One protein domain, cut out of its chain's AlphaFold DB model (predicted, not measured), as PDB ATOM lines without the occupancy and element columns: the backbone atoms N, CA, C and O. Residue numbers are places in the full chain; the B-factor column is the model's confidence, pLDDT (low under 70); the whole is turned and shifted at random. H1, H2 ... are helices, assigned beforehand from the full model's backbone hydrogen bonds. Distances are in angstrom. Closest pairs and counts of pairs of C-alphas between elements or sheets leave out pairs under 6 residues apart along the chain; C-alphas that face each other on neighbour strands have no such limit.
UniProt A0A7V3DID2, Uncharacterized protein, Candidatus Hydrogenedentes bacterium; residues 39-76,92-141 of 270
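AT A GLANCE: This is residues 39 to 76 and 92 to 141 of the 270 residues of an uncharacterized protein of Candidatus Hydrogenedentes bacterium (UniProt A0A7V3DID2). Seven short helices form two loose groups: H4 and H5 make a helical hairpin with H6 and H7 near it, joined one to the next by tight links, while H1, H2 and H3 are spread over the other part, with a long link between H1 and H2. From H7 the backbone runs back towards H2 through residues 131 to 136, then turns away again to residue 141. The 88 printed residues include H1 to H7 in chain order and no named strand; the class is all helix, though only 40 residues are in named elements. The whole is compact, with a radius of gyration of the C-alphas of 13.8 A and spans of 39 by 29 by 21 A.

IN THESE COORDINATES: Find C-alpha 40 at (47.541, 2.862, -9.997), where H1 begins, residues 40 to 44. Next come H2, residues 56 to 60, and H3, residues 69 to 72. Beyond the cut, C-alpha 96 at (31.612, 18.441, -20.289) begins H4, residues 96 to 104, 12.1 A long. H5, residues 108 to 115, is 10.5 A long. H6 is residues 118 to 122, and H7, residues 127 to 130, ends at (30.042, 6.081, -25.458).

HOW THE PARTS SIT: Look at Leu 44 and Thr 56, the closest C-alphas of H1 and H2, 6.0 A apart: close but not clearly touching. H3 is likewise close to H4, Cys 71 to Ala 102, C-alphas 6.2 A apart. The hairpin H4 and H5 touch, closest at C-alphas 104 and 111, 5.4 A, at a shallow tilt of 26 degrees, opposite ways. H4 and H7 only just touch, with 3 pairs of C-alphas within 8 A, the closest Asn 100 and Cys 127. H5 and H6 are close but not clearly touching, C-alphas 114 and 120 being 6.3 A apart. H2 and H3 are apart. In H1, H4, H5 and H6 every O i to N i+4 pair is within hydrogen-bond range; H2 has 0 of 1, but 2 of 2 O i to N i+3 pairs, and H3 and H7 are too short for an i+4 pair.

THE WHOLE: The farthest C-alphas, Arg 50 and Ala 116, are 40.7 A apart. Residues 77 to 91 are not printed, and C-alphas 76 and 92 stand 15.7 A apart across the cut. The link H1 to H2 is long. No printed residue is under 70 in pLDDT.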
ATOM      1  N   GLY A  39      50.427   6.326  -7.897       90.88
ATOM      2  CA  GLY A  39      50.344   5.208  -8.830       90.88
ATOM      3  C   GLY A  39      49.065   4.368  -8.713       90.88
ATOM      4  O   GLY A  39      48.348   4.373  -7.710       90.88
ATOM      5  N   THR A  40      48.789   3.613  -9.779       93.06
ATOM      6  CA  THR A  40      47.541   2.862  -9.997       93.06
ATOM      7  C   THR A  40      47.200   1.891  -8.865       93.06
ATOM      8  O   THR A  40      46.052   1.818  -8.434       93.06
ATOM      9  N   GLU A  41      48.183   1.154  -8.351       93.50
ATOM     10  CA  GLU A  41      47.932   0.096  -7.365       93.50
ATOM     11  C   GLU A  41      47.458   0.642  -6.012       93.50
ATOM     12  O   GLU A  41      46.615   0.025  -5.361       93.50
ATOM     13  N   VAL A  42      47.909   1.839  -5.617       92.81
ATOM     14  CA  VAL A  42      47.408   2.498  -4.403       92.81
ATOM     15  C   VAL A  42      45.927   2.837  -4.561       92.81
ATOM     16  O   VAL A  42      45.133   2.522  -3.674       92.81
ATOM     17  N   CYS A  43      45.527   3.399  -5.706       92.00
ATOM     18  CA  CYS A  43      44.124   3.697  -6.004       92.00
ATOM     19  C   CYS A  43      43.263   2.423  -5.971       92.00
ATOM     20  O   CYS A  43      42.212   2.389  -5.325       92.00
ATOM     21  N   LEU A  44      43.730   1.352  -6.619       93.62
ATOM     22  CA  LEU A  44      42.996   0.090  -6.738       93.62
ATOM     23  C   LEU A  44      42.965  -0.740  -5.447       93.62
ATOM     24  O   LEU A  44      42.183  -1.681  -5.371       93.62
ATOM     25  N   SER A  45      43.759  -0.392  -4.429       92.38
ATOM     26  CA  SER A  45      43.680  -1.023  -3.102       92.38
ATOM     27  C   SER A  45      42.411  -0.652  -2.320       92.38
ATOM     28  O   SER A  45      42.023  -1.378  -1.410       92.38
ATOM     29  N   CYS A  46      41.767   0.470  -2.669       91.06
ATOM     30  CA  CYS A  46      40.500   0.924  -2.083       91.06
ATOM     31  C   CYS A  46      39.350   0.957  -3.104       91.06
ATOM     32  O   CYS A  46      38.196   0.753  -2.732       91.06
ATOM     33  N   HIS A  47      39.647   1.192  -4.388       92.06
ATOM     34  CA  HIS A  47      38.692   1.096  -5.498       92.06
ATOM     35  C   HIS A  47      38.520  -0.349  -5.993       92.06
ATOM     36  O   HIS A  47      38.565  -0.623  -7.193       92.06
ATOM     37  N   ASP A  48      38.328  -1.269  -5.050       92.44
ATOM     38  CA  ASP A  48      38.120  -2.706  -5.258       92.44
ATOM     39  C   ASP A  48      36.655  -3.138  -5.067       92.44
ATOM     40  O   ASP A  48      36.343  -4.327  -5.069       92.44
ATOM     41  N   GLY A  49      35.757  -2.173  -4.849       91.88
ATOM     42  CA  GLY A  49      34.345  -2.408  -4.560       91.88
ATOM     43  C   GLY A  49      34.025  -2.622  -3.079       91.88
ATOM     44  O   GLY A  49      32.845  -2.661  -2.733       91.88
ATOM     45  N   ARG A  50      35.025  -2.744  -2.191       89.62
ATOM     46  CA  ARG A  50      34.806  -2.961  -0.749       89.62
ATOM     47  C   ARG A  50      34.770  -1.660   0.040       89.62
ATOM     48  O   ARG A  50      33.919  -1.501   0.911       89.62
ATOM     49  N   VAL A  51      35.708  -0.754  -0.239       85.06
ATOM     50  CA  VAL A  51      35.850   0.533   0.472       85.06
ATOM     51  C   VAL A  51      35.333   1.695  -0.373       85.06
ATOM     52  O   VAL A  51      34.672   2.595   0.141       85.06
ATOM     53  N   ALA A  52      35.603   1.662  -1.676       86.44
ATOM     54  CA  ALA A  52      35.114   2.614  -2.661       86.44
ATOM     55  C   ALA A  52      34.607   1.878  -3.909       86.44
ATOM     56  O   ALA A  52      34.800   0.671  -4.058       86.44
ATOM     57  N   GLY A  53      33.951   2.610  -4.815       87.56
ATOM     58  CA  GLY A  53      33.437   2.037  -6.058       87.56
ATOM     59  C   GLY A  53      34.527   1.306  -6.843       87.56
ATOM     60  O   GLY A  53      35.644   1.814  -6.962       87.56
ATOM     61  N   ASP A  54      34.185   0.134  -7.372       93.31
ATOM     62  CA  ASP A  54      35.125  -0.741  -8.068       93.31
ATOM     63  C   ASP A  54      35.632  -0.102  -9.371       93.31
ATOM     64  O   ASP A  54      34.853   0.371 -10.212       93.31
ATOM     65  N   LYS A  55      36.960  -0.062  -9.508       94.19
ATOM     66  CA  LYS A  55      37.704   0.373 -10.699       94.19
ATOM     67  C   LYS A  55      38.791  -0.624 -11.092       94.19
ATOM     68  O   LYS A  55      39.631  -0.311 -11.932       94.19
ATOM     69  N   THR A  56      38.783  -1.832 -10.531       94.62
ATOM     70  CA  THR A  56      39.793  -2.872 -10.792       94.62
ATOM     71  C   THR A  56      39.873  -3.272 -12.263       94.62
ATOM     72  O   THR A  56      40.961  -3.614 -12.735       94.62
ATOM     73  N   GLY A  57      38.772  -3.128 -13.009       94.12
ATOM     74  CA  GLY A  57      38.723  -3.296 -14.464       94.12
ATOM     75  C   GLY A  57      39.706  -2.408 -15.237       94.12
ATOM     76  O   GLY A  57      40.097  -2.769 -16.347       94.12
ATOM     77  N   PHE A  58      40.187  -1.306 -14.643       95.06
ATOM     78  CA  PHE A  58      41.166  -0.412 -15.261       95.06
ATOM     79  C   PHE A  58      42.459  -1.144 -15.639       95.06
ATOM     80  O   PHE A  58      43.078  -0.786 -16.639       95.06
ATOM     81  N   ARG A  59      42.820  -2.217 -14.913       94.62
ATOM     82  CA  ARG A  59      43.977  -3.079 -15.231       94.62
ATOM     83  C   ARG A  59      43.903  -3.728 -16.611       94.62
ATOM     84  O   ARG A  59      44.932  -4.093 -17.163       94.62
ATOM     85  N   LEU A  60      42.695  -3.879 -17.148       93.44
ATOM     86  CA  LEU A  60      42.450  -4.452 -18.468       93.44
ATOM     87  C   LEU A  60      42.169  -3.379 -19.526       93.44
ATOM     88  O   LEU A  60      41.994  -3.710 -20.693       93.44
ATOM     89  N   SER A  61      42.093  -2.104 -19.140       93.06
ATOM     90  CA  SER A  61      41.822  -1.017 -20.079       93.06
ATOM     91  C   SER A  61      43.052  -0.695 -20.932       93.06
ATOM     92  O   SER A  61      44.195  -0.840 -20.493       93.06
ATOM     93  N   THR A  62      42.821  -0.132 -22.120       90.62
ATOM     94  CA  THR A  62      43.888   0.419 -22.978       90.62
ATOM     95  C   THR A  62      44.687   1.529 -22.281       90.62
ATOM     96  O   THR A  62      45.843   1.775 -22.616       90.62
ATOM     97  N   HIS A  63      44.099   2.177 -21.270       92.06
ATOM     98  CA  HIS A  63      44.704   3.284 -20.534       92.06
ATOM     99  C   HIS A  63      45.491   2.849 -19.291       92.06
ATOM    100  O   HIS A  63      46.057   3.704 -18.611       92.06
ATOM    101  N   TYR A  64      45.590   1.548 -18.993       93.44
ATOM    102  CA  TYR A  64      46.298   1.066 -17.801       93.44
ATOM    103  C   TYR A  64      47.714   1.654 -17.669       93.44
ATOM    104  O   TYR A  64      48.110   2.103 -16.592       93.44
ATOM    105  N   MET A  65      48.442   1.725 -18.789       90.81
ATOM    106  CA  MET A  65      49.840   2.164 -18.839       90.81
ATOM    107  C   MET A  65      50.052   3.644 -18.504       90.81
ATOM    108  O   MET A  65      51.144   4.002 -18.072       90.81
ATOM    109  N   ILE A  66      49.044   4.507 -18.685       91.00
ATOM    110  CA  ILE A  66      49.166   5.933 -18.335       91.00
ATOM    111  C   ILE A  66      48.822   6.199 -16.863       91.00
ATOM    112  O   ILE A  66      49.192   7.240 -16.328       91.00
ATOM    113  N   GLY A  67      48.155   5.260 -16.188       92.44
ATOM    114  CA  GLY A  67      47.806   5.350 -14.770       92.44
ATOM    115  C   GLY A  67      46.661   6.316 -14.442       92.44
ATOM    116  O   GLY A  67      46.305   7.203 -15.218       92.44
ATOM    117  N   CYS A  68      46.068   6.142 -13.254       92.50
ATOM    118  CA  CYS A  68      44.878   6.890 -12.822       92.50
ATOM    119  C   CYS A  68      45.113   8.408 -12.788       92.50
ATOM    120  O   CYS A  68      44.271   9.195 -13.218       92.50
ATOM    121  N   GLU A  69      46.278   8.818 -12.299       91.31
ATOM    122  CA  GLU A  69      46.614  10.214 -12.008       91.31
ATOM    123  C   GLU A  69      46.973  11.024 -13.265       91.31
ATOM    124  O   GLU A  69      47.028  12.251 -13.208       91.31
ATOM    125  N   SER A  70      47.139  10.373 -14.422       90.50
ATOM    126  CA  SER A  70      47.238  11.067 -15.716       90.50
ATOM    127  C   SER A  70      45.906  11.672 -16.148       90.50
ATOM    128  O   SER A  70      45.889  12.654 -16.889       90.50
ATOM    129  N   CYS A  71      44.791  11.101 -15.686       89.69
ATOM    130  CA  CYS A  71      43.453  11.628 -15.923       89.69
ATOM    131  C   CYS A  71      42.922  12.364 -14.704       89.69
ATOM    132  O   CYS A  71      42.466  13.484 -14.871       89.69
ATOM    133  N   HIS A  72      43.032  11.761 -13.519       89.50
ATOM    134  CA  HIS A  72      42.504  12.297 -12.267       89.50
ATOM    135  C   HIS A  72      43.437  13.332 -11.600       89.50
ATOM    136  O   HIS A  72      43.033  14.034 -10.688       89.50
ATOM    137  N   GLY A  73      44.686  13.497 -12.032       87.75
ATOM    138  CA  GLY A  73      45.643  14.336 -11.305       87.75
ATOM    139  C   GLY A  73      46.113  13.698  -9.983       87.75
ATOM    140  O   GLY A  73      45.796  12.539  -9.708       87.75
ATOM    141  N   PRO A  74      46.907  14.419  -9.170       88.69
ATOM    142  CA  PRO A  74      47.613  13.832  -8.027       88.69
ATOM    143  C   PRO A  74      46.682  13.387  -6.887       88.69
ATOM    144  O   PRO A  74      45.911  14.187  -6.347       88.69
ATOM    145  N   GLY A  75      46.793  12.128  -6.457       89.12
ATOM    146  CA  GLY A  75      45.897  11.504  -5.480       89.12
ATOM    147  C   GLY A  75      46.290  11.669  -4.007       89.12
ATOM    148  O   GLY A  75      45.495  11.320  -3.130       89.12
ATOM    149  N   LEU A  76      47.475  12.207  -3.684       86.81
ATOM    150  CA  LEU A  76      47.983  12.234  -2.300       86.81
ATOM    151  C   LEU A  76      47.018  12.883  -1.300       86.81
ATOM    152  O   LEU A  76      46.824  12.361  -0.203       86.81
ATOM    153  N   PRO A  92      40.430  16.440 -14.083       79.75
ATOM    154  CA  PRO A  92      39.576  17.573 -14.382       79.75
ATOM    155  C   PRO A  92      38.211  17.442 -13.681       79.75
ATOM    156  O   PRO A  92      37.818  16.344 -13.273       79.75
ATOM    157  N   PRO A  93      37.459  18.547 -13.567       86.50
ATOM    158  CA  PRO A  93      36.104  18.503 -13.044       86.50
ATOM    159  C   PRO A  93      35.239  17.557 -13.875       86.50
ATOM    160  O   PRO A  93      35.361  17.531 -15.102       86.50
ATOM    161  N   ASN A  94      34.323  16.831 -13.228       86.56
ATOM    162  CA  ASN A  94      33.349  15.971 -13.909       86.56
ATOM    163  C   ASN A  94      32.264  16.812 -14.607       86.56
ATOM    164  O   ASN A  94      31.112  16.883 -14.186       86.56
ATOM    165  N   THR A  95      32.683  17.515 -15.648       92.56
ATOM    166  CA  THR A  95      31.909  18.442 -16.472       92.56
ATOM    167  C   THR A  95      32.212  18.135 -17.932       92.56
ATOM    168  O   THR A  95      33.232  17.514 -18.228       92.56
ATOM    169  N   PHE A  96      31.365  18.594 -18.853       94.62
ATOM    170  CA  PHE A  96      31.612  18.441 -20.289       94.62
ATOM    171  C   PHE A  96      33.007  18.953 -20.690       94.62
ATOM    172  O   PHE A  96      33.797  18.208 -21.268       94.62
ATOM    173  N   ASP A  97      33.342  20.190 -20.305       93.88
ATOM    174  CA  ASP A  97      34.624  20.806 -20.665       93.88
ATOM    175  C   ASP A  97      35.801  20.083 -19.992       93.88
ATOM    176  O   ASP A  97      36.828  19.853 -20.625       93.88
ATOM    177  N   GLY A  98      35.643  19.661 -18.733       92.88
ATOM    178  CA  GLY A  98      36.671  18.913 -18.012       92.88
ATOM    179  C   GLY A  98      36.958  17.536 -18.620       92.88
ATOM    180  O   GLY A  98      38.123  17.194 -18.831       92.88
ATOM    181  N   ILE A  99      35.917  16.770 -18.957       93.06
ATOM    182  CA  ILE A  99      36.054  15.458 -19.610       93.06
ATOM    183  C   ILE A  99      36.714  15.619 -20.980       93.06
ATOM    184  O   ILE A  99      37.712  14.952 -21.258       93.06
ATOM    185  N   ASN A 100      36.212  16.535 -21.813       93.06
ATOM    186  CA  ASN A 100      36.765  16.751 -23.150       93.06
ATOM    187  C   ASN A 100      38.223  17.211 -23.087       93.06
ATOM    188  O   ASN A 100      39.059  16.691 -23.827       93.06
ATOM    189  N   ALA A 101      38.554  18.124 -22.170       91.62
ATOM    190  CA  ALA A 101      39.925  18.574 -21.968       91.62
ATOM    191  C   ALA A 101      40.858  17.429 -21.552       91.62
ATOM    192  O   ALA A 101      42.021  17.436 -21.948       91.62
ATOM    193  N   ALA A 102      40.382  16.435 -20.791       91.62
ATOM    194  CA  ALA A 102      41.190  15.264 -20.460       91.62
ATOM    195  C   ALA A 102      41.532  14.412 -21.681       91.62
ATOM    196  O   ALA A 102      42.697  14.055 -21.864       91.62
ATOM    197  N   CYS A 103      40.536  14.109 -22.511       93.56
ATOM    198  CA  CYS A 103      40.716  13.286 -23.702       93.56
ATOM    199  C   CYS A 103      41.578  13.999 -24.754       93.56
ATOM    200  O   CYS A 103      42.493  13.390 -25.308       93.56
ATOM    201  N   LEU A 104      41.348  15.302 -24.960       94.00
ATOM    202  CA  LEU A 104      42.042  16.136 -25.949       94.00
ATOM    203  C   LEU A 104      43.567  16.178 -25.752       94.00
ATOM    204  O   LEU A 104      44.293  16.390 -26.719       94.00
ATOM    205  N   ARG A 105      44.074  15.930 -24.534       92.19
ATOM    206  CA  ARG A 105      45.526  15.879 -24.272       92.19
ATOM    207  C   ARG A 105      46.257  14.817 -25.094       92.19
ATOM    208  O   ARG A 105      47.441  14.994 -25.363       92.19
ATOM    209  N   CYS A 106      45.571  13.733 -25.459       94.06
ATOM    210  CA  CYS A 106      46.156  12.614 -26.205       94.06
ATOM    211  C   CYS A 106      45.368  12.295 -27.487       94.06
ATOM    212  O   CYS A 106      45.969  12.091 -28.540       94.06
ATOM    213  N   HIS A 107      44.034  12.296 -27.421       93.69
ATOM    214  CA  HIS A 107      43.124  12.003 -28.535       93.69
ATOM    215  C   HIS A 107      42.728  13.280 -29.277       93.69
ATOM    216  O   HIS A 107      41.569  13.694 -29.278       93.69
ATOM    217  N   TRP A 108      43.722  13.962 -29.850       94.50
ATOM    218  CA  TRP A 108      43.523  15.288 -30.434       94.50
ATOM    219  C   TRP A 108      42.570  15.268 -31.633       94.50
ATOM    220  O   TRP A 108      41.710  16.140 -31.739       94.50
ATOM    221  N   GLN A 109      42.685  14.270 -32.510       92.88
ATOM    222  CA  GLN A 109      41.874  14.185 -33.722       92.88
ATOM    223  C   GLN A 109      40.422  13.847 -33.386       92.88
ATOM    224  O   GLN A 109      39.515  14.541 -33.839       92.88
ATOM    225  N   GLU A 110      40.195  12.827 -32.556       94.62
ATOM    226  CA  GLU A 110      38.854  12.397 -32.157       94.62
ATOM    227  C   GLU A 110      38.138  13.491 -31.359       94.62
ATOM    228  O   GLU A 110      36.968  13.765 -31.606       94.62
ATOM    229  N   ALA A 111      38.840  14.167 -30.442       95.00
ATOM    230  CA  ALA A 111      38.260  15.262 -29.670       95.00
ATOM    231  C   ALA A 111      37.966  16.504 -30.531       95.00
ATOM    232  O   ALA A 111      36.968  17.181 -30.289       95.00
ATOM    233  N   THR A 112      38.793  16.792 -31.544       94.38
ATOM    234  CA  THR A 112      38.551  17.899 -32.487       94.38
ATOM    235  C   THR A 112      37.337  17.615 -33.365       94.38
ATOM    236  O   THR A 112      36.452  18.461 -33.479       94.38
ATOM    237  N   ASP A 113      37.252  16.410 -33.929       95.50
ATOM    238  CA  ASP A 113      36.083  15.953 -34.683       95.50
ATOM    239  C   ASP A 113      34.816  16.002 -33.813       95.50
ATOM    240  O   ASP A 113      33.788  16.535 -34.229       95.50
ATOM    241  N   TYR A 114      34.902  15.493 -32.580       96.81
ATOM    242  CA  TYR A 114      33.784  15.489 -31.642       96.81
ATOM    243  C   TYR A 114      33.297  16.893 -31.306       96.81
ATOM    244  O   TYR A 114      32.088  17.101 -31.241       96.81
ATOM    245  N   ALA A 115      34.195  17.868 -31.148       95.62
ATOM    246  CA  ALA A 115      33.826  19.253 -30.864       95.62
ATOM    247  C   ALA A 115      32.937  19.883 -31.954       95.62
ATOM    248  O   ALA A 115      32.142  20.766 -31.639       95.62
ATOM    249  N   ALA A 116      33.026  19.409 -33.201       94.00
ATOM    250  CA  ALA A 116      32.170  19.839 -34.311       94.00
ATOM    251  C   ALA A 116      30.825  19.083 -34.392       94.00
ATOM    252  O   ALA A 116      30.002  19.373 -35.258       94.00
ATOM    253  N   SER A 117      30.583  18.100 -33.520       95.81
ATOM    254  CA  SER A 117      29.364  17.285 -33.543       95.81
ATOM    255  C   SER A 117      28.169  17.970 -32.867       95.81
ATOM    256  O   SER A 117      28.315  18.751 -31.921       95.81
ATOM    257  N   ALA A 118      26.951  17.578 -33.258       94.62
ATOM    258  CA  ALA A 118      25.733  17.965 -32.537       94.62
ATOM    259  C   ALA A 118      25.723  17.463 -31.077       94.62
ATOM    260  O   ALA A 118      25.171  18.113 -30.188       94.62
ATOM    261  N   HIS A 119      26.381  16.329 -30.811       95.62
ATOM    262  CA  HIS A 119      26.540  15.795 -29.461       95.62
ATOM    263  C   HIS A 119      27.341  16.751 -28.578       95.62
ATOM    264  O   HIS A 119      26.904  17.063 -27.471       95.62
ATOM    265  N   ALA A 120      28.458  17.283 -29.076       96.44
ATOM    266  CA  ALA A 120      29.220  18.294 -28.358       96.44
ATOM    267  C   ALA A 120      28.429  19.598 -28.183       96.44
ATOM    268  O   ALA A 120      28.419  20.160 -27.086       96.44
ATOM    269  N   ALA A 121      27.711  20.040 -29.221       95.88
ATOM    270  CA  ALA A 121      26.877  21.241 -29.160       95.88
ATOM    271  C   ALA A 121      25.791  21.162 -28.069       95.88
ATOM    272  O   ALA A 121      25.476  22.171 -27.440       95.88
ATOM    273  N   SER A 122      25.267  19.962 -27.786       95.12
ATOM    274  CA  SER A 122      24.291  19.743 -26.708       95.12
ATOM    275  C   SER A 122      24.846  20.008 -25.302       95.12
ATOM    276  O   SER A 122      24.075  20.273 -24.381       95.12
ATOM    277  N   ARG A 123      26.171  19.898 -25.118       95.06
ATOM    278  CA  ARG A 123      26.884  19.921 -23.826       95.06
ATOM    279  C   ARG A 123      26.419  18.880 -22.793       95.06
ATOM    280  O   ARG A 123      26.887  18.917 -21.654       95.06
ATOM    281  N   THR A 124      25.523  17.957 -23.151       93.62
ATOM    282  CA  THR A 124      25.006  16.909 -22.254       93.62
ATOM    283  C   THR A 124      25.673  15.564 -22.508       93.62
ATOM    284  O   THR A 124      26.007  14.855 -21.560       93.62
ATOM    285  N   VAL A 125      25.921  15.232 -23.773       95.62
ATOM    286  CA  VAL A 125      26.661  14.029 -24.158       95.62
ATOM    287  C   VAL A 125      28.157  14.323 -24.081       95.62
ATOM    288  O   VAL A 125      28.611  15.402 -24.440       95.62
ATOM    289  N   THR A 126      28.928  13.368 -23.574       95.88
ATOM    290  CA  THR A 126      30.390  13.445 -23.412       95.88
ATOM    291  C   THR A 126      31.023  12.167 -23.946       95.88
ATOM    292  O   THR A 126      30.326  11.171 -24.145       95.88
ATOM    293  N   CYS A 127      32.352  12.135 -24.080       95.69
ATOM    294  CA  CYS A 127      33.097  10.930 -24.470       95.69
ATOM    295  C   CYS A 127      32.718   9.695 -23.628       95.69
ATOM    296  O   CYS A 127      32.631   8.581 -24.139       95.69
ATOM    297  N   LEU A 128      32.437   9.898 -22.335       94.69
ATOM    298  CA  LEU A 128      32.118   8.833 -21.380       94.69
ATOM    299  C   LEU A 128      30.682   8.298 -21.489       94.69
ATOM    300  O   LEU A 128      30.341   7.349 -20.789       94.69
ATOM    301  N   HIS A 129      29.838   8.873 -22.347       96.00
ATOM    302  CA  HIS A 129      28.542   8.276 -22.677       96.00
ATOM    303  C   HIS A 129      28.688   7.132 -23.686       96.00
ATOM    304  O   HIS A 129      27.873   6.213 -23.683       96.00
ATOM    305  N   CYS A 130      29.753   7.141 -24.495       95.12
ATOM    306  CA  CYS A 130      30.042   6.081 -25.458       95.12
ATOM    307  C   CYS A 130      31.207   5.189 -25.025       95.12
ATOM    308  O   CYS A 130      31.183   3.995 -25.314       95.12
ATOM    309  N   HIS A 131      32.193   5.720 -24.300       95.31
ATOM    310  CA  HIS A 131      33.385   4.990 -23.861       95.31
ATOM    311  C   HIS A 131      33.391   4.722 -22.352       95.31
ATOM    312  O   HIS A 131      32.850   5.492 -21.559       95.31
ATOM    313  N   ASP A 132      34.038   3.633 -21.942       93.44
ATOM    314  CA  ASP A 132      34.426   3.413 -20.549       93.44
ATOM    315  C   ASP A 132      35.938   3.224 -20.475       93.44
ATOM    316  O   ASP A 132      36.489   2.267 -21.010       93.44
ATOM    317  N   ILE A 133      36.614   4.156 -19.812       91.94
ATOM    318  CA  ILE A 133      38.070   4.122 -19.657       91.94
ATOM    319  C   ILE A 133      38.518   3.214 -18.506       91.94
ATOM    320  O   ILE A 133      39.710   2.957 -18.369       91.94
ATOM    321  N   HIS A 134      37.587   2.723 -17.682       93.00
ATOM    322  CA  HIS A 134      37.862   1.832 -16.553       93.00
ATOM    323  C   HIS A 134      37.631   0.357 -16.881       93.00
ATOM    324  O   HIS A 134      37.704  -0.479 -15.981       93.00
ATOM    325  N   THR A 135      37.340   0.011 -18.133       91.06
ATOM    326  CA  THR A 135      37.131  -1.378 -18.555       91.06
ATOM    327  C   THR A 135      37.825  -1.655 -19.883       91.06
ATOM    328  O   THR A 135      38.262  -0.743 -20.580       91.06
ATOM    329  N   TYR A 136      37.926  -2.933 -20.246       88.94
ATOM    330  CA  TYR A 136      38.302  -3.325 -21.601       88.94
ATOM    331  C   TYR A 136      37.109  -3.165 -22.549       88.94
ATOM    332  O   TYR A 136      36.000  -3.585 -22.216       88.94
ATOM    333  N   GLY A 137      37.338  -2.597 -23.731       86.25
ATOM    334  CA  GLY A 137      36.321  -2.454 -24.770       86.25
ATOM    335  C   GLY A 137      36.470  -1.165 -25.569       86.25
ATOM    336  O   GLY A 137      37.016  -0.176 -25.089       86.25
ATOM    337  N   GLU A 138      35.967  -1.183 -26.801       88.44
ATOM    338  CA  GLU A 138      35.944  -0.001 -27.673       88.44
ATOM    339  C   GLU A 138      34.919   1.023 -27.165       88.44
ATOM    340  O   GLU A 138      35.182   2.220 -27.157       88.44
ATOM    341  N   THR A 139      33.756   0.552 -26.708       93.06
ATOM    342  CA  THR A 139      32.613   1.361 -26.253       93.06
ATOM    343  C   THR A 139      31.877   0.657 -25.107       93.06
ATOM    344  O   THR A 139      32.078  -0.535 -24.869       93.06
ATOM    345  N   ARG A 140      31.024   1.389 -24.378       93.12
ATOM    346  CA  ARG A 140      30.240   0.896 -23.226       93.12
ATOM    347  C   ARG A 140      29.274  -0.221 -23.600       93.12
ATOM    348  O   ARG A 140      29.020  -1.123 -22.807       93.12
ATOM    349  N   VAL A 141      28.727  -0.137 -24.806       93.31
ATOM    350  CA  VAL A 141      27.844  -1.129 -25.416       93.31
ATOM    351  C   VAL A 141      28.227  -1.279 -26.878       93.31
ATOM    352  O   VAL A 141      28.729  -0.342 -27.488       93.31
TER     353      VAL A 141